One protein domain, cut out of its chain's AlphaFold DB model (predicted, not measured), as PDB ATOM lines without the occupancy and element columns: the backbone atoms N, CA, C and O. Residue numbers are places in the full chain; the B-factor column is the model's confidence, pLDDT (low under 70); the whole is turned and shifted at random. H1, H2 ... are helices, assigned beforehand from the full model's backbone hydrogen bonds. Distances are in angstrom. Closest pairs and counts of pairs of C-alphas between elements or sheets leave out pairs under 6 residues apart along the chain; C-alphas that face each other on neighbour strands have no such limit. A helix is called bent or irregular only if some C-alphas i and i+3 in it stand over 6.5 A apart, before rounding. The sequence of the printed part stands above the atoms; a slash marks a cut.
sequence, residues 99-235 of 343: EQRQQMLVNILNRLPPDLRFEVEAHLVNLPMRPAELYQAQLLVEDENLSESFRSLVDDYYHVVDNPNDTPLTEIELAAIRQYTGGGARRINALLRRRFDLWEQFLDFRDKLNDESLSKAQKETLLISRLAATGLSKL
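What this domain is: This is residues 99 to 235 of the 343 residues of an uncharacterized protein of Fischerella thermalis CCMEE 5273 (UniProt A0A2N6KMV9). The longest helix, H5, is bent into an L whose two arms wrap round one side of H8, a straight helix that runs through the middle of the domain. H2, H6, H7 and H3 complete a ring of helices round H8, H4 packs on H5a at one end of the longest axis, and H1 lies at the other end, near H2 and H6. The printed part has 137 residues with eight named helices, H1 to H8 in order along the chain, and no named strand; the class is all helix. It is compact, with a radius of gyration of the C-alphas of 15.4 A, and the C-alphas span 48 by 33 by 29 A along their three main axes.

How they stand to each other: H5, residues 171 to 193, was assigned as one helix by its hydrogen bonds but is bent: C-alphas 183 and 186 are 7.3 A apart, and its arms H5a, residues 171 to 183, and H5b, residues 186 to 193, stand about perpendicular at 78 degrees. H8, residues 216 to 234, is the hub and touches H5a with residues 224 to 231 alone; the closest C-alphas are those of Ala 176 and Ile 224, 4.9 A apart. H5a and H8 run opposite ways at a steep tilt of 68 degrees, only just short of perpendicular. H8 touches H5b with residues 221 to 225 alone, closest at the C-alphas of Ile 188 and Thr 221, 6.0 A apart, and the two are about perpendicular at 79 degrees. H4, residues 148 to 159, touches H5a, closest at the C-alphas of Leu 153 and Ala 175, 5.1 A apart, at a steep tilt of 64 degrees, opposite ways; H4 is irregular, with C-alphas 155 and 158 7.5 A apart. H3, residues 131 to 142, and H4 touch only at the corner by their link, and only just, with 3 pairs of C-alphas within 8 A, the closest being those of Val 141 and Arg 151, 6.4 A apart. H2, residues 114 to 126, touches H8 with residues 125 to 126 alone, closest at the C-alphas of Asn 126 and Ala 229, 5.9 A apart, about perpendicular at 89 degrees. H2 touches H6, residues 198 to 203, closest at the C-alphas of Glu 121 and Trp 199, 5.6 A apart. H7, residues 205 to 209, and H8 only just touch, with 3 pairs of C-alphas within 8 A, the closest being those of Leu 209 and Lys 219, 5.8 A apart. H1, residues 99 to 109, touches no helix but is near H2 and H6; it is apart from H8. The helix packing is mostly crossed, with none of the 5 touching pairs that have a tilt at a shallow one. Each O i to N i+4 pair is within hydrogen-bond range in H1, H2, H3, H5b, H6 and H7, against 4 of 8 in H4, 8 of 9 in H5a and 14 of 15 in H8.

Where its parts are: H5a measures 18.2 A from first to last C-alpha and begins with C-alpha 171 at (179.391, 120.124, 168.521); H5b measures 10.6 A. H8 measures 27.4 A and ends with C-alpha 234 at (166.417, 119.153, 165.675). H2 measures 18.1 A, H4 17.8 A, H3 16.7 A and H1 15.3 A, with C-alpha 99 at (171.788, 137.692, 145.347). H6 and H7 are short, 6 and 5 residues.

The domain as a whole: The C-alphas farthest apart are those of Arg 111 and Asp 162, 47.8 A. The printed part has no cut. The link from H4 to H5, 11 residues, is long; that from H7 to H8 is short, and the others are tight. The mean pLDDT of the printed part is 79.2, and it is under 70 at residues 99 to 102, 144 to 146, 158 to 164 and 195 to 210.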
ATOM      1  N   GLU A  99     172.251 136.305 145.182       64.19
ATOM      2  CA  GLU A  99     171.788 137.692 145.347       64.19
ATOM      3  C   GLU A  99     170.420 137.959 144.692       64.19
ATOM      4  O   GLU A  99     169.542 138.583 145.278       64.19
ATOM      5  N   GLN A 100     170.188 137.442 143.478       67.94
ATOM      6  CA  GLN A 100     168.918 137.636 142.766       67.94
ATOM      7  C   GLN A 100     167.767 136.878 143.437       67.94
ATOM      8  O   GLN A 100     166.654 137.397 143.529       67.94
ATOM      9  N   ARG A 101     168.026 135.657 143.924       68.12
ATOM     10  CA  ARG A 101     167.027 134.874 144.671       68.12
ATOM     11  C   ARG A 101     166.689 135.537 146.003       68.12
ATOM     12  O   ARG A 101     165.522 135.576 146.380       68.12
ATOM     13  N   GLN A 102     167.692 136.094 146.674       68.00
ATOM     14  CA  GLN A 102     167.527 136.840 147.917       68.00
ATOM     15  C   GLN A 102     166.704 138.107 147.699       68.00
ATOM     16  O   GLN A 102     165.706 138.302 148.384       68.00
ATOM     17  N   GLN A 103     167.036 138.913 146.686       71.75
ATOM     18  CA  GLN A 103     166.257 140.107 146.361       71.75
ATOM     19  C   GLN A 103     164.803 139.760 146.017       71.75
ATOM     20  O   GLN A 103     163.882 140.491 146.381       71.75
ATOM     21  N   MET A 104     164.572 138.630 145.342       74.12
ATOM     22  CA  MET A 104     163.223 138.141 145.073       74.12
ATOM     23  C   MET A 104     162.478 137.781 146.364       74.12
ATOM     24  O   MET A 104     161.326 138.181 146.511       74.12
ATOM     25  N   LEU A 105     163.123 137.091 147.310       74.25
ATOM     26  CA  LEU A 105     162.533 136.760 148.608       74.25
ATOM     27  C   LEU A 105     162.212 138.016 149.430       74.25
ATOM     28  O   LEU A 105     161.094 138.139 149.920       74.25
ATOM     29  N   VAL A 106     163.127 138.988 149.487       77.62
ATOM     30  CA  VAL A 106     162.902 140.302 150.121       77.62
ATOM     31  C   VAL A 106     161.678 140.995 149.513       77.62
ATOM     32  O   VAL A 106     160.788 141.462 150.224       77.62
ATOM     33  N   ASN A 107     161.590 141.023 148.181       81.06
ATOM     34  CA  ASN A 107     160.466 141.638 147.477       81.06
ATOM     35  C   ASN A 107     159.139 140.910 147.733       81.06
ATOM     36  O   ASN A 107     158.092 141.556 147.737       81.06
ATOM     37  N   ILE A 108     159.167 139.586 147.912       82.00
ATOM     38  CA  ILE A 108     157.988 138.791 148.270       82.00
ATOM     39  C   ILE A 108     157.557 139.122 149.701       82.00
ATOM     40  O   ILE A 108     156.406 139.496 149.898       82.00
ATOM     41  N   LEU A 109     158.474 139.057 150.670       82.19
ATOM     42  CA  LEU A 109     158.188 139.318 152.085       82.19
ATOM     43  C   LEU A 109     157.617 140.722 152.309       82.19
ATOM     44  O   LEU A 109     156.633 140.880 153.025       82.19
ATOM     45  N   ASN A 110     158.149 141.732 151.615       84.38
ATOM     46  CA  ASN A 110     157.647 143.108 151.692       84.38
ATOM     47  C   ASN A 110     156.235 143.306 151.111       84.38
ATOM     48  O   ASN A 110     155.637 144.358 151.322       84.38
ATOM     49  N   ARG A 111     155.701 142.329 150.368       87.88
ATOM     50  CA  ARG A 111     154.337 142.358 149.813       87.88
ATOM     51  C   ARG A 111     153.342 141.524 150.617       87.88
ATOM     52  O   ARG A 111     152.150 141.597 150.328       87.88
ATOM     53  N   LEU A 112     153.809 140.711 151.565       86.56
ATOM     54  CA  LEU A 112     152.932 139.884 152.386       86.56
ATOM     55  C   LEU A 112     152.204 140.741 153.439       86.56
ATOM     56  O   LEU A 112     152.795 141.687 153.967       86.56
ATOM     57  N   PRO A 113     150.944 140.406 153.777       92.31
ATOM     58  CA  PRO A 113     150.297 140.905 154.988       92.31
ATOM     59  C   PRO A 113     151.172 140.656 156.229       92.31
ATOM     60  O   PRO A 113     151.875 139.643 156.248       92.31
ATOM     61  N   PRO A 114     151.124 141.518 157.264       85.75
ATOM     62  CA  PRO A 114     151.999 141.413 158.435       85.75
ATOM     63  C   PRO A 114     152.019 140.028 159.094       85.75
ATOM     64  O   PRO A 114     153.101 139.515 159.365       85.75
ATOM     65  N   ASP A 115     150.858 139.399 159.271       84.81
ATOM     66  CA  ASP A 115     150.756 138.095 159.938       84.81
ATOM     67  C   ASP A 115     151.422 136.985 159.113       84.81
ATOM     68  O   ASP A 115     152.274 136.251 159.610       84.81
ATOM     69  N   LEU A 116     151.135 136.933 157.807       86.50
ATOM     70  CA  LEU A 116     151.764 135.972 156.892       86.50
ATOM     71  C   LEU A 116     153.264 136.225 156.736       86.50
ATOM     72  O   LEU A 116     154.053 135.291 156.615       86.50
ATOM     73  N   ARG A 117     153.677 137.495 156.725       86.38
ATOM     74  CA  ARG A 117     155.090 137.864 156.708       86.38
ATOM     75  C   ARG A 117     155.789 137.314 157.948       86.38
ATOM     76  O   ARG A 117     156.835 136.689 157.804       86.38
ATOM     77  N   PHE A 118     155.203 137.515 159.127       85.06
ATOM     78  CA  PHE A 118     155.748 137.027 160.387       85.06
ATOM     79  C   PHE A 118     155.896 135.503 160.384       85.06
ATOM     80  O   PHE A 118     156.953 135.001 160.748       85.06
ATOM     81  N   GLU A 119     154.885 134.766 159.920       85.62
ATOM     82  CA  GLU A 119     154.939 133.300 159.830       85.62
ATOM     83  C   GLU A 119     156.058 132.813 158.907       85.62
ATOM     84  O   GLU A 119     156.820 131.911 159.263       85.62
ATOM     85  N   VAL A 120     156.219 133.438 157.735       84.88
ATOM     86  CA  VAL A 120     157.311 133.090 156.819       84.88
ATOM     87  C   VAL A 120     158.668 133.438 157.434       84.88
ATOM     88  O   VAL A 120     159.594 132.634 157.356       84.88
ATOM     89  N   GLU A 121     158.809 134.603 158.065       83.69
ATOM     90  CA  GLU A 121     160.045 134.994 158.750       83.69
ATOM     91  C   GLU A 121     160.390 134.032 159.898       83.69
ATOM     92  O   GLU A 121     161.530 133.570 159.980       83.69
ATOM     93  N   ALA A 122     159.408 133.658 160.722       84.56
ATOM     94  CA  ALA A 122     159.557 132.691 161.806       84.56
ATOM     95  C   ALA A 122     159.983 131.318 161.275       84.56
ATOM     96  O   ALA A 122     160.902 130.698 161.816       84.56
ATOM     97  N   HIS A 123     159.373 130.866 160.175       84.94
ATOM     98  CA  HIS A 123     159.764 129.632 159.507       84.94
ATOM     99  C   HIS A 123     161.224 129.695 159.041       84.94
ATOM    100  O   HIS A 123     162.013 128.812 159.368       84.94
ATOM    101  N   LEU A 124     161.620 130.762 158.340       80.12
ATOM    102  CA  LEU A 124     162.989 130.938 157.843       80.12
ATOM    103  C   LEU A 124     164.027 130.980 158.974       80.12
ATOM    104  O   LEU A 124     165.090 130.366 158.856       80.12
ATOM    105  N   VAL A 125     163.720 131.669 160.075       79.81
ATOM    106  CA  VAL A 125     164.585 131.755 161.263       79.81
ATOM    107  C   VAL A 125     164.793 130.384 161.913       79.81
ATOM    108  O   VAL A 125     165.896 130.087 162.379       79.81
ATOM    109  N   ASN A 126     163.766 129.535 161.891       82.75
ATOM    110  CA  ASN A 126     163.768 128.222 162.533       82.75
ATOM    111  C   ASN A 126     164.115 127.055 161.596       82.75
ATOM    112  O   ASN A 126     164.233 125.919 162.056       82.75
ATOM    113  N   LEU A 127     164.346 127.312 160.304       84.38
ATOM    114  CA  LEU A 127     164.876 126.303 159.390       84.38
ATOM    115  C   LEU A 127     166.294 125.892 159.813       84.38
ATOM    116  O   LEU A 127     167.148 126.779 159.955       84.38
ATOM    117  N   PRO A 128     166.590 124.585 159.943       87.62
ATOM    118  CA  PRO A 128     167.933 124.128 160.267       87.62
ATOM    119  C   PRO A 128     168.927 124.515 159.171       87.62
ATOM    120  O   PRO A 128     168.616 124.454 157.977       87.62
ATOM    121  N   MET A 129     170.148 124.870 159.570       86.75
ATOM    122  CA  MET A 129     171.253 125.038 158.628       86.75
ATOM    123  C   MET A 129     171.514 123.743 157.850       86.75
ATOM    124  O   MET A 129     171.507 122.636 158.392       86.75
ATOM    125  N   ARG A 130     171.783 123.890 156.554       84.88
ATOM    126  CA  ARG A 130     172.161 122.789 155.661       84.88
ATOM    127  C   ARG A 130     173.575 122.297 155.996       84.88
ATOM    128  O   ARG A 130     174.389 123.088 156.471       84.88
ATOM    129  N   PRO A 131     173.949 121.054 155.636       85.12
ATOM    130  CA  PRO A 131     175.288 120.521 155.916       85.12
ATOM    131  C   PRO A 131     176.443 121.413 155.436       85.12
ATOM    132  O   PRO A 131     177.423 121.597 156.148       85.12
ATOM    133  N   ALA A 132     176.310 122.030 154.256       80.06
ATOM    134  CA  ALA A 132     177.319 122.955 153.739       80.06
ATOM    135  C   ALA A 132     177.450 124.232 154.586       80.06
ATOM    136  O   ALA A 132     178.546 124.757 154.731       80.06
ATOM    137  N   GLU A 133     176.351 124.732 155.152       81.56
ATOM    138  CA  GLU A 133     176.351 125.917 156.017       81.56
ATOM    139  C   GLU A 133     176.947 125.589 157.386       81.56
ATOM    140  O   GLU A 133     177.728 126.380 157.907       81.56
ATOM    141  N   LEU A 134     176.637 124.408 157.932       85.88
ATOM    142  CA  LEU A 134     177.245 123.911 159.169       85.88
ATOM    143  C   LEU A 134     178.756 123.736 159.026       85.88
ATOM    144  O   LEU A 134     179.498 124.155 159.904       85.88
ATOM    145  N   TYR A 135     179.220 123.201 157.895       83.62
ATOM    146  CA  TYR A 135     180.651 123.096 157.614       83.62
ATOM    147  C   TYR A 135     181.338 124.472 157.562       83.62
ATOM    148  O   TYR A 135     182.420 124.647 158.107       83.62
ATOM    149  N   GLN A 136     180.707 125.480 156.954       80.06
ATOM    150  CA  GLN A 136     181.261 126.841 156.952       80.06
ATOM    151  C   GLN A 136     181.252 127.475 158.347       80.06
ATOM    152  O   GLN A 136     182.209 128.146 158.720       80.06
ATOM    153  N   ALA A 137     180.195 127.249 159.131       83.62
ATOM    154  CA  ALA A 137     180.142 127.689 160.521       83.62
ATOM    155  C   ALA A 137     181.266 127.057 161.354       83.62
ATOM    156  O   ALA A 137     181.914 127.772 162.110       83.62
ATOM    157  N   GLN A 138     181.539 125.764 161.162       84.94
ATOM    158  CA  GLN A 138     182.650 125.057 161.802       84.94
ATOM    159  C   GLN A 138     184.001 125.710 161.484       84.94
ATOM    160  O   GLN A 138     184.749 126.049 162.394       84.94
ATOM    161  N   LEU A 139     184.286 125.974 160.204       82.12
ATOM    162  CA  LEU A 139     185.539 126.629 159.805       82.12
ATOM    163  C   LEU A 139     185.719 128.002 160.465       82.12
ATOM    164  O   LEU A 139     186.826 128.372 160.840       82.12
ATOM    165  N   LEU A 140     184.631 128.759 160.634       78.12
ATOM    166  CA  LEU A 140     184.672 130.055 161.317       78.12
ATOM    167  C   LEU A 140     184.918 129.933 162.818       78.12
ATOM    168  O   LEU A 140     185.465 130.857 163.416       78.12
ATOM    169  N   VAL A 141     184.492 128.827 163.428       79.25
ATOM    170  CA  VAL A 141     184.811 128.518 164.823       79.25
ATOM    171  C   VAL A 141     186.295 128.236 164.990       79.25
ATOM    172  O   VAL A 141     186.907 128.751 165.925       79.25
ATOM    173  N   GLU A 142     186.867 127.467 164.073       75.75
ATOM    174  CA  GLU A 142     188.278 127.078 164.084       75.75
ATOM    175  C   GLU A 142     189.217 128.253 163.764       75.75
ATOM    176  O   GLU A 142     190.289 128.367 164.355       75.75
ATOM    177  N   ASP A 143     188.801 129.166 162.887       71.31
ATOM    178  CA  ASP A 143     189.527 130.401 162.579       71.31
ATOM    179  C   ASP A 143     189.573 131.335 163.804       71.31
ATOM    180  O   ASP A 143     188.601 131.412 164.555       71.31
ATOM    181  N   GLU A 144     190.647 132.113 164.011       64.44
ATOM    182  CA  GLU A 144     190.883 133.012 165.166       64.44
ATOM    183  C   GLU A 144     189.820 134.132 165.325       64.44
ATOM    184  O   GLU A 144     189.791 134.874 166.318       64.44
ATOM    185  N   ASN A 145     188.853 134.190 164.411       62.50
ATOM    186  CA  ASN A 145     187.767 135.157 164.301       62.50
ATOM    187  C   ASN A 145     186.614 135.042 165.323       62.50
ATOM    188  O   ASN A 145     185.809 135.968 165.410       62.50
ATOM    189  N   LEU A 146     186.570 134.031 166.196       68.88
ATOM    190  CA  LEU A 146     185.678 133.968 167.375       68.88
ATOM    191  C   LEU A 146     186.404 134.142 168.725       68.88
ATOM    192  O   LEU A 146     187.637 134.242 168.786       68.88
ATOM    193  N   SER A 147     185.640 134.248 169.819       73.94
ATOM    194  CA  SER A 147     186.190 134.242 171.177       73.94
ATOM    195  C   SER A 147     186.737 132.864 171.562       73.94
ATOM    196  O   SER A 147     186.175 131.823 171.224       73.94
ATOM    197  N   GLU A 148     187.817 132.856 172.341       78.62
ATOM    198  CA  GLU A 148     188.373 131.640 172.952       78.62
ATOM    199  C   GLU A 148     187.341 130.922 173.839       78.62
ATOM    200  O   GLU A 148     187.272 129.698 173.859       78.62
ATOM    201  N   SER A 149     186.449 131.686 174.483       76.56
ATOM    202  CA  SER A 149     185.367 131.135 175.302       76.56
ATOM    203  C   SER A 149     184.352 130.310 174.512       76.56
ATOM    204  O   SER A 149     183.788 129.378 175.076       76.56
ATOM    205  N   PHE A 150     184.084 130.643 173.245       80.56
ATOM    206  CA  PHE A 150     183.167 129.853 172.425       80.56
ATOM    207  C   PHE A 150     183.851 128.602 171.875       80.56
ATOM    208  O   PHE A 150     183.254 127.533 171.930       80.56
ATOM    209  N   ARG A 151     185.117 128.701 171.443       82.69
ATOM    210  CA  ARG A 151     185.898 127.528 171.004       82.69
ATOM    211  C   ARG A 151     186.024 126.478 172.100       82.69
ATOM    212  O   ARG A 151     185.700 125.324 171.866       82.69
ATOM    213  N   SER A 152     186.340 126.904 173.323       82.00
ATOM    214  CA  SER A 152     186.413 125.996 174.472       82.00
ATOM    215  C   SER A 152     185.096 125.255 174.734       82.00
ATOM    216  O   SER A 152     185.126 124.111 175.170       82.00
ATOM    217  N   LEU A 153     183.935 125.861 174.453       82.69
ATOM    218  CA  LEU A 153     182.646 125.169 174.588       82.69
ATOM    219  C   LEU A 153     182.410 124.113 173.505       82.69
ATOM    220  O   LEU A 153     181.646 123.180 173.746       82.69
ATOM    221  N   VAL A 154     183.010 124.288 172.326       84.12
ATOM    222  CA  VAL A 154     182.965 123.313 171.230       84.12
ATOM    223  C   VAL A 154     183.864 122.129 171.569       84.12
ATOM    224  O   VAL A 154     183.409 120.992 171.492       84.12
ATOM    225  N   ASP A 155     185.070 122.394 172.074       82.25
ATOM    226  CA  ASP A 155     186.001 121.354 172.533       82.25
ATOM    227  C   ASP A 155     185.413 120.511 173.683       82.25
ATOM    228  O   ASP A 155     185.595 119.294 173.740       82.25
ATOM    229  N   ASP A 156     184.635 121.139 174.572       79.38
ATOM    230  CA  ASP A 156     183.983 120.486 175.714       79.38
ATOM    231  C   ASP A 156     182.825 119.544 175.327       79.38
ATOM    232  O   ASP A 156     182.281 118.865 176.201       79.38
ATOM    233  N   TYR A 157     182.423 119.478 174.051       74.94
ATOM    234  CA  TYR A 157     181.248 118.736 173.572       74.94
ATOM    235  C   TYR A 157     181.139 117.310 174.139       74.94
ATOM    236  O   TYR A 157     180.104 116.931 174.696       74.94
ATOM    237  N   TYR A 158     182.229 116.542 174.067       65.25
ATOM    238  CA  TYR A 158     182.276 115.135 174.478       65.25
ATOM    239  C   TYR A 158     182.099 114.914 175.984       65.25
ATOM    240  O   TYR A 158     181.808 113.799 176.407       65.25
ATOM    241  N   HIS A 159     182.267 115.953 176.803       68.31
ATOM    242  CA  HIS A 159     182.107 115.870 178.255       68.31
ATOM    243  C   HIS A 159     180.688 116.208 178.730       68.31
ATOM    244  O   HIS A 159     180.397 116.103 179.919       68.31
ATOM    245  N   VAL A 160     179.815 116.645 177.820       65.75
ATOM    246  CA  VAL A 160     178.473 117.149 178.148       65.75
ATOM    247  C   VAL A 160     177.388 116.123 177.874       65.75
ATOM    248  O   VAL A 160     176.375 116.105 178.569       65.75
ATOM    249  N   VAL A 161     177.584 115.298 176.852       68.75
ATOM    250  CA  VAL A 161     176.619 114.288 176.420       68.75
ATOM    251  C   VAL A 161     177.154 112.899 176.744       68.75
ATOM    252  O   VAL A 161     178.299 112.589 176.433       68.75
ATOM    253  N   ASP A 162     176.315 112.057 177.352       68.00
ATOM    254  CA  ASP A 162     176.708 110.698 177.756       68.00
ATOM    255  C   ASP A 162     177.100 109.827 176.551       68.00
ATOM    256  O   ASP A 162     178.038 109.033 176.627       68.00
ATOM    257  N   ASN A 163     176.402 109.994 175.420       69.75
ATOM    258  CA  ASN A 163     176.750 109.372 174.148       69.75
ATOM    259  C   ASN A 163     176.614 110.386 172.993       69.75
ATOM    260  O   ASN A 163     175.499 110.680 172.551       69.75
ATOM    261  N   PRO A 164     177.736 110.902 172.466       67.12
ATOM    262  CA  PRO A 164     177.752 111.848 171.351       67.12
ATOM    263  C   PRO A 164     177.064 111.354 170.073       67.12
ATOM    264  O   PRO A 164     176.630 112.174 169.271       67.12
ATOM    265  N   ASN A 165     176.963 110.036 169.875       71.12
ATOM    266  CA  ASN A 165     176.300 109.458 168.702       71.12
ATOM    267  C   ASN A 165     174.769 109.412 168.835       71.12
ATOM    268  O   ASN A 165     174.086 109.211 167.833       71.12
ATOM    269  N   ASP A 166     174.232 109.607 170.044       72.56
ATOM    270  CA  ASP A 166     172.791 109.536 170.320       72.56
ATOM    271  C   ASP A 166     172.123 110.921 170.317       72.56
ATOM    272  O   ASP A 166     170.900 111.027 170.422       72.56
ATOM    273  N   THR A 167     172.905 111.998 170.191       78.62
ATOM    274  CA  THR A 167     172.370 113.358 170.079       78.62
ATOM    275  C   THR A 167     172.202 113.762 168.609       78.62
ATOM    276  O   THR A 167     173.097 113.530 167.796       78.62
ATOM    277  N   PRO A 168     171.081 114.408 168.234       85.38
ATOM    278  CA  PRO A 168     170.881 114.911 166.874       85.38
ATOM    279  C   PRO A 168     171.679 116.199 166.582       85.38
ATOM    280  O   PRO A 168     171.573 116.754 165.484       85.38
ATOM    281  N   LEU A 169     172.427 116.710 167.566       90.62
ATOM    282  CA  LEU A 169     173.139 117.986 167.515       90.62
ATOM    283  C   LEU A 169     174.603 117.809 167.113       90.62
ATOM    284  O   LEU A 169     175.252 116.849 167.517       90.62
ATOM    285  N   THR A 170     175.144 118.777 166.376       90.94
ATOM    286  CA  THR A 170     176.596 118.901 166.181       90.94
ATOM    287  C   THR A 170     177.267 119.546 167.399       90.94
ATOM    288  O   THR A 170     176.605 120.142 168.255       90.94
ATOM    289  N   GLU A 171     178.599 119.490 167.457       89.75
ATOM    290  CA  GLU A 171     179.391 120.124 168.521       89.75
ATOM    291  C   GLU A 171     179.158 121.636 168.636       89.75
ATOM    292  O   GLU A 171     178.898 122.148 169.726       89.75
ATOM    293  N   ILE A 172     179.127 122.340 167.505       90.69
ATOM    294  CA  ILE A 172     178.879 123.785 167.450       90.69
ATOM    295  C   ILE A 172     177.439 124.160 167.816       90.69
ATOM    296  O   ILE A 172     177.208 125.206 168.426       90.69
ATOM    297  N   GLU A 173     176.461 123.311 167.495       93.12
ATOM    298  CA  GLU A 173     175.062 123.518 167.885       93.12
ATOM    299  C   GLU A 173     174.886 123.345 169.395       93.12
ATOM    300  O   GLU A 173     174.258 124.185 170.045       93.12
ATOM    301  N   LEU A 174     175.496 122.305 169.975       91.06
ATOM    302  CA  LEU A 174     175.487 122.103 171.421       91.06
ATOM    303  C   LEU A 174     176.191 123.254 172.145       91.06
ATOM    304  O   LEU A 174     175.656 123.796 173.115       91.06
ATOM    305  N   ALA A 175     177.372 123.653 171.669       90.75
ATOM    306  CA  ALA A 175     178.126 124.766 172.233       90.75
ATOM    307  C   ALA A 175     177.311 126.065 172.205       90.75
ATOM    308  O   ALA A 175     177.325 126.826 173.174       90.75
ATOM    309  N   ALA A 176     176.542 126.304 171.139       92.31
ATOM    310  CA  ALA A 176     175.661 127.460 171.036       92.31
ATOM    311  C   ALA A 176     174.525 127.438 172.072       92.31
ATOM    312  O   ALA A 176     174.290 128.451 172.737       92.31
ATOM    313  N   ILE A 177     173.871 126.289 172.279       92.06
ATOM    314  CA  ILE A 177     172.847 126.119 173.327       92.06
ATOM    315  C   ILE A 177     173.464 126.307 174.726       92.06
ATOM    316  O   ILE A 177     172.922 127.037 175.559       92.06
ATOM    317  N   ARG A 178     174.648 125.740 174.988       89.19
ATOM    318  CA  ARG A 178     175.392 125.943 176.249       89.19
ATOM    319  C   ARG A 178     175.781 127.396 176.475       89.19
ATOM    320  O   ARG A 178     175.711 127.897 177.597       89.19
ATOM    321  N   GLN A 179     176.206 128.083 175.422       89.50
ATOM    322  CA  GLN A 179     176.585 129.485 175.506       89.50
ATOM    323  C   GLN A 179     175.369 130.360 175.800       89.50
ATOM    324  O   GLN A 179     175.470 131.287 176.607       89.50
ATOM    325  N   TYR A 180     174.218 130.045 175.200       90.12
ATOM    326  CA  TYR A 180     172.953 130.703 175.500       90.12
ATOM    327  C   TYR A 180     172.566 130.522 176.978       90.12
ATOM    328  O   TYR A 180     172.414 131.525 177.674       90.12
ATOM    329  N   THR A 181     172.519 129.280 177.472       86.50
ATOM    330  CA  THR A 181     172.148 128.946 178.870       86.50
ATOM    331  C   THR A 181     173.177 129.377 179.921       86.50
ATOM    332  O   THR A 181     172.892 129.398 181.114       86.50
ATOM    333  N   GLY A 182     174.390 129.736 179.500       83.44
ATOM    334  CA  GLY A 182     175.417 130.328 180.349       83.44
ATOM    335  C   GLY A 182     175.327 131.853 180.423       83.44
ATOM    336  O   GLY A 182     174.422 132.436 181.008       83.44
ATOM    337  N   GLY A 183     176.328 132.525 179.849       82.06
ATOM    338  CA  GLY A 183     176.442 133.989 179.877       82.06
ATOM    339  C   GLY A 183     175.872 134.701 178.646       82.06
ATOM    340  O   GLY A 183     175.840 135.933 178.611       82.06
ATOM    341  N   GLY A 184     175.459 133.957 177.618       85.19
ATOM    342  CA  GLY A 184     175.106 134.496 176.305       85.19
ATOM    343  C   GLY A 184     173.681 135.037 176.194       85.19
ATOM    344  O   GLY A 184     173.467 135.976 175.422       85.19
ATOM    345  N   ALA A 185     172.725 134.512 176.973       88.62
ATOM    346  CA  ALA A 185     171.294 134.805 176.827       88.62
ATOM    347  C   ALA A 185     170.971 136.302 176.745       88.62
ATOM    348  O   ALA A 185     170.236 136.734 175.858       88.62
ATOM    349  N   ARG A 186     171.554 137.134 177.623       89.06
ATOM    350  CA  ARG A 186     171.286 138.584 177.637       89.06
ATOM    351  C   ARG A 186     171.698 139.256 176.325       89.06
ATOM    352  O   ARG A 186     170.930 140.046 175.786       89.06
ATOM    353  N   ARG A 187     172.899 138.950 175.819       87.50
ATOM    354  CA  ARG A 187     173.455 139.554 174.595       87.50
ATOM    355  C   ARG A 187     172.702 139.071 173.358       87.50
ATOM    356  O   ARG A 187     172.353 139.888 172.510       87.50
ATOM    357  N   ILE A 188     172.408 137.773 173.298       88.56
ATOM    358  CA  ILE A 188     171.662 137.145 172.204       88.56
ATOM    359  C   ILE A 188     170.234 137.694 172.154       88.56
ATOM    360  O   ILE A 188     169.831 138.243 171.134       88.56
ATOM    361  N   ASN A 189     169.492 137.662 173.262       89.81
ATOM    362  CA  ASN A 189     168.107 138.133 173.262       89.81
ATOM    363  C   ASN A 189     168.006 139.651 173.063       89.81
ATOM    364  O   ASN A 189     167.058 140.120 172.439       89.81
ATOM    365  N   ALA A 190     168.987 140.438 173.524       87.19
ATOM    366  CA  ALA A 190     169.048 141.864 173.204       87.19
ATOM    367  C   ALA A 190     169.277 142.120 171.706       87.19
ATOM    368  O   ALA A 190     168.696 143.054 171.163       87.19
ATOM    369  N   LEU A 191     170.098 141.308 171.032       80.94
ATOM    370  CA  LEU A 191     170.290 141.402 169.585       80.94
ATOM    371  C   LEU A 191     168.995 141.065 168.837       80.94
ATOM    372  O   LEU A 191     168.561 141.851 167.996       80.94
ATOM    373  N   LEU A 192     168.365 139.943 169.194       81.81
ATOM    374  CA  LEU A 192     167.138 139.467 168.555       81.81
ATOM    375  C   LEU A 192     165.976 140.466 168.716       81.81
ATOM    376  O   LEU A 192     165.263 140.756 167.765       81.81
ATOM    377  N   ARG A 193     165.833 141.106 169.882       81.56
ATOM    378  CA  ARG A 193     164.754 142.087 170.125       81.56
ATOM    379  C   ARG A 193     164.946 143.444 169.439       81.56
ATOM    380  O   ARG A 193     164.000 144.221 169.382       81.56
ATOM    381  N   ARG A 194     166.159 143.786 168.987       71.56
ATOM    382  CA  ARG A 194     166.489 145.135 168.479       71.56
ATOM    383  C   ARG A 194     166.275 145.322 166.972       71.56
ATOM    384  O   ARG A 194     166.534 146.425 166.494       71.56
ATOM    385  N   ARG A 195     165.882 144.299 166.200       59.44
ATOM    386  CA  ARG A 195     165.986 144.332 164.726       59.44
ATOM    387  C   ARG A 195     164.732 143.829 164.006       59.44
ATOM    388  O   ARG A 195     164.276 142.727 164.268       59.44
ATOM    389  N   PHE A 196     164.279 144.626 163.032       46.97
ATOM    390  CA  PHE A 196     163.228 144.325 162.046       46.97
ATOM    391  C   PHE A 196     163.709 143.443 160.863       46.97
ATOM    392  O   PHE A 196     162.894 143.007 160.058       46.97
ATOM    393  N   ASP A 197     165.008 143.108 160.797       57.28
ATOM    394  CA  ASP A 197     165.624 142.373 159.671       57.28
ATOM    395  C   ASP A 197     166.317 141.076 160.132       57.28
ATOM    396  O   ASP A 197     167.401 140.715 159.664       57.28
ATOM    397  N   LEU A 198     165.776 140.400 161.152       52.91
ATOM    398  CA  LEU A 198     166.337 139.128 161.627       52.91
ATOM    399  C   LEU A 198     166.384 138.084 160.511       52.91
ATOM    400  O   LEU A 198     167.398 137.428 160.324       52.91
ATOM    401  N   TRP A 199     165.341 138.001 159.699       55.38
ATOM    402  CA  TRP A 199     165.285 137.098 158.557       55.38
ATOM    403  C   TRP A 199     166.345 137.426 157.479       55.38
ATOM    404  O   TRP A 199     166.947 136.499 156.940       55.38
ATOM    405  N   GLU A 200     166.675 138.703 157.220       55.94
ATOM    406  CA  GLU A 200     167.767 139.072 156.293       55.94
ATOM    407  C   GLU A 200     169.133 138.577 156.792       55.94
ATOM    408  O   GLU A 200     169.984 138.171 156.002       55.94
ATOM    409  N   GLN A 201     169.331 138.552 158.112       54.22
ATOM    410  CA  GLN A 201     170.562 138.062 158.744       54.22
ATOM    411  C   GLN A 201     170.659 136.528 158.750       54.22
ATOM    412  O   GLN A 201     171.761 135.984 158.801       54.22
ATOM    413  N   PHE A 202     169.523 135.828 158.693       56.34
ATOM    414  CA  PHE A 202     169.451 134.364 158.706       56.34
ATOM    415  C   PHE A 202     169.558 133.749 157.301       56.34
ATOM    416  O   PHE A 202     170.119 132.663 157.157       56.34
ATOM    417  N   LEU A 203     169.070 134.446 156.267       54.94
ATOM    418  CA  LEU A 203     169.152 134.009 154.864       54.94
ATOM    419  C   LEU A 203     170.549 134.162 154.256       54.94
ATOM    420  O   LEU A 203     170.889 133.442 153.318       54.94
ATOM    421  N   ASP A 204     171.344 135.083 154.798       59.66
ATOM    422  CA  ASP A 204     172.664 135.441 154.285       59.66
ATOM    423  C   ASP A 204     173.741 135.371 155.372       59.66
ATOM    424  O   ASP A 204     174.628 136.217 155.512       59.66
ATOM    425  N   PHE A 205     173.628 134.324 156.191       63.31
ATOM    426  CA  PHE A 205     174.544 134.060 157.290       63.31
ATOM    427  C   PHE A 205     176.012 134.147 156.837       63.31
ATOM    428  O   PHE A 205     176.848 134.733 157.521       63.31
ATOM    429  N   ARG A 206     176.310 133.636 155.636       61.62
ATOM    430  CA  ARG A 206     177.652 133.648 155.052       61.62
ATOM    431  C   ARG A 206     178.140 135.058 154.713       61.62
ATOM    432  O   ARG A 206     179.244 135.406 155.125       61.62
ATOM    433  N   ASP A 207     177.375 135.866 153.979       64.44
ATOM    434  CA  ASP A 207     177.898 137.157 153.520       64.44
ATOM    435  C   ASP A 207     177.917 138.173 154.681       64.44
ATOM    436  O   ASP A 207     178.796 139.032 154.738       64.44
ATOM    437  N   LYS A 208     177.066 137.992 155.706       64.25
ATOM    438  CA  LYS A 208     177.119 138.781 156.950       64.25
ATOM    439  C   LYS A 208     178.295 138.468 157.865       64.25
ATOM    440  O   LYS A 208     178.805 139.378 158.519       64.25
ATOM    441  N   LEU A 209     178.792 137.237 157.900       65.31
ATOM    442  CA  LEU A 209     180.042 136.948 158.617       65.31
ATOM    443  C   LEU A 209     181.247 137.621 157.948       65.31
ATOM    444  O   LEU A 209     182.204 137.993 158.630       65.31
ATOM    445  N   ASN A 210     181.152 137.885 156.645       67.19
ATOM    446  CA  ASN A 210     182.147 138.636 155.883       67.19
ATOM    447  C   ASN A 210     181.904 140.160 155.888       67.19
ATOM    448  O   ASN A 210     182.738 140.903 155.387       67.19
ATOM    449  N   ASP A 211     180.813 140.646 156.494       71.31
ATOM    450  CA  ASP A 211     180.481 142.075 156.569       71.31
ATOM    451  C   ASP A 211     181.470 142.802 157.497       71.31
ATOM    452  O   ASP A 211     181.481 142.596 158.714       71.31
ATOM    453  N   GLU A 212     182.341 143.631 156.924       75.19
ATOM    454  CA  GLU A 212     183.369 144.381 157.660       75.19
ATOM    455  C   GLU A 212     182.781 145.434 158.615       75.19
ATOM    456  O   GLU A 212     183.468 145.876 159.535       75.19
ATOM    457  N   SER A 213     181.503 145.807 158.458       77.19
ATOM    458  CA  SER A 213     180.835 146.762 159.353       77.19
ATOM    459  C   SER A 213     180.457 146.166 160.713       77.19
ATOM    460  O   SER A 213     180.185 146.904 161.665       77.19
ATOM    461  N   LEU A 214     180.433 144.834 160.827       75.19
ATOM    462  CA  LEU A 214     180.099 144.141 162.064       75.19
ATOM    463  C   LEU A 214     181.355 143.857 162.886       75.19
ATOM    464  O   LEU A 214     182.323 143.265 162.411       75.19
ATOM    465  N   SER A 215     181.305 144.197 164.172       79.44
ATOM    466  CA  SER A 215     182.352 143.804 165.116       79.44
ATOM    467  C   SER A 215     182.409 142.282 165.289       79.44
ATOM    468  O   SER A 215     181.403 141.579 165.155       79.44
ATOM    469  N   LYS A 216     183.580 141.780 165.699       77.88
ATOM    470  CA  LYS A 216     183.811 140.369 166.050       77.88
ATOM    471  C   LYS A 216     182.720 139.808 166.978       77.88
ATOM    472  O   LYS A 216     182.140 138.763 166.707       77.88
ATOM    473  N   ALA A 217     182.361 140.558 168.020       79.62
ATOM    474  CA  ALA A 217     181.343 140.156 168.991       79.62
ATOM    475  C   ALA A 217     179.916 140.110 168.408       79.62
ATOM    476  O   ALA A 217     179.102 139.287 168.834       79.62
ATOM    477  N   GLN A 218     179.591 140.982 167.446       79.81
ATOM    478  CA  GLN A 218     178.300 140.953 166.749       79.81
ATOM    479  C   GLN A 218     178.202 139.727 165.839       79.81
ATOM    480  O   GLN A 218     177.203 139.014 165.910       79.81
ATOM    481  N   LYS A 219     179.254 139.442 165.061       79.00
ATOM    482  CA  LYS A 219     179.348 138.243 164.212       79.00
ATOM    483  C   LYS A 219     179.210 136.961 165.028       79.00
ATOM    484  O   LYS A 219     178.389 136.110 164.706       79.00
ATOM    485  N   GLU A 220     179.935 136.872 166.140       81.75
ATOM    486  CA  GLU A 220     179.856 135.741 167.068       81.75
ATOM    487  C   GLU A 220     178.442 135.577 167.647       81.75
ATOM    488  O   GLU A 220     177.901 134.477 167.679       81.75
ATOM    489  N   THR A 221     177.798 136.672 168.066       84.56
ATOM    490  CA  THR A 221     176.430 136.608 168.611       84.56
ATOM    491  C   THR A 221     175.424 136.136 167.559       84.56
ATOM    492  O   THR A 221     174.535 135.354 167.893       84.56
ATOM    493  N   LEU A 222     175.581 136.558 166.300       82.62
ATOM    494  CA  LEU A 222     174.757 136.086 165.185       82.62
ATOM    495  C   LEU A 222     174.956 134.590 164.936       82.62
ATOM    496  O   LEU A 222     173.971 133.852 164.910       82.62
ATOM    497  N   LEU A 223     176.208 134.135 164.840       85.25
ATOM    498  CA  LEU A 223     176.557 132.721 164.682       85.25
ATOM    499  C   LEU A 223     175.963 131.865 165.801       85.25
ATOM    500  O   LEU A 223     175.251 130.906 165.515       85.25
ATOM    501  N   ILE A 224     176.171 132.247 167.065       88.81
ATOM    502  CA  ILE A 224     175.618 131.515 168.211       88.81
ATOM    503  C   ILE A 224     174.090 131.485 168.145       88.81
ATOM    504  O   ILE A 224     173.493 130.434 168.355       88.81
ATOM    505  N   SER A 225     173.439 132.609 167.828       88.94
ATOM    506  CA  SER A 225     171.975 132.648 167.737       88.94
ATOM    507  C   SER A 225     171.434 131.716 166.645       88.94
ATOM    508  O   SER A 225     170.460 130.999 166.880       88.94
ATOM    509  N   ARG A 226     172.100 131.656 165.483       88.12
ATOM    510  CA  ARG A 226     171.708 130.803 164.356       88.12
ATOM    511  C   ARG A 226     171.946 129.322 164.645       88.12
ATOM    512  O   ARG A 226     171.081 128.499 164.343       88.12
ATOM    513  N   LEU A 227     173.087 128.988 165.247       91.38
ATOM    514  CA  LEU A 227     173.419 127.624 165.657       91.38
ATOM    515  C   LEU A 227     172.486 127.121 166.760       91.38
ATOM    516  O   LEU A 227     172.018 125.992 166.677       91.38
ATOM    517  N   ALA A 228     172.156 127.962 167.745       92.75
ATOM    518  CA  ALA A 228     171.207 127.604 168.793       92.75
ATOM    519  C   ALA A 228     169.813 127.330 168.206       92.75
ATOM    520  O   ALA A 228     169.244 126.280 168.484       92.75
ATOM    521  N   ALA A 229     169.294 128.205 167.333       92.00
ATOM    522  CA  ALA A 229     168.005 127.986 166.666       92.00
ATOM    523  C   ALA A 229     168.013 126.709 165.803       92.00
ATOM    524  O   ALA A 229     167.076 125.912 165.852       92.00
ATOM    525  N   THR A 230     169.110 126.471 165.075       92.38
ATOM    526  CA  THR A 230     169.309 125.238 164.300       92.38
ATOM    527  C   THR A 230     169.294 124.009 165.204       92.38
ATOM    528  O   THR A 230     168.585 123.054 164.903       92.38
ATOM    529  N   GLY A 231     170.020 124.034 166.322       93.69
ATOM    530  CA  GLY A 231     170.036 122.937 167.283       93.69
ATOM    531  C   GLY A 231     168.649 122.662 167.865       93.69
ATOM    532  O   GLY A 231     168.182 121.527 167.819       93.69
ATOM    533  N   LEU A 232     167.934 123.703 168.310       94.25
ATOM    534  CA  LEU A 232     166.564 123.566 168.822       94.25
ATOM    535  C   LEU A 232     165.619 122.919 167.803       94.25
ATOM    536  O   LEU A 232     164.822 122.058 168.174       94.25
ATOM    537  N   SER A 233     165.731 123.272 166.517       92.50
ATOM    538  CA  SER A 233     164.876 122.706 165.461       92.50
ATOM    539  C   SER A 233     165.009 121.181 165.305       92.50
ATOM    540  O   SER A 233     164.079 120.533 164.828       92.50
ATOM    541  N   LYS A 234     166.136 120.598 165.742       92.38
ATOM    542  CA  LYS A 234     166.417 119.153 165.675       92.38
ATOM    543  C   LYS A 234     165.969 118.380 166.914       92.38
ATOM    544  O   LYS A 234     165.943 117.152 166.887       92.38
ATOM    545  N   LEU A 235     165.650 119.077 168.004       92.56
ATOM    546  CA  LEU A 235     165.232 118.458 169.256       92.56
ATOM    547  C   LEU A 235     163.737 118.098 169.228       92.56
ATOM    548  O   LEU A 235     162.939 118.786 168.572       92.56
TER     549      LEU A 235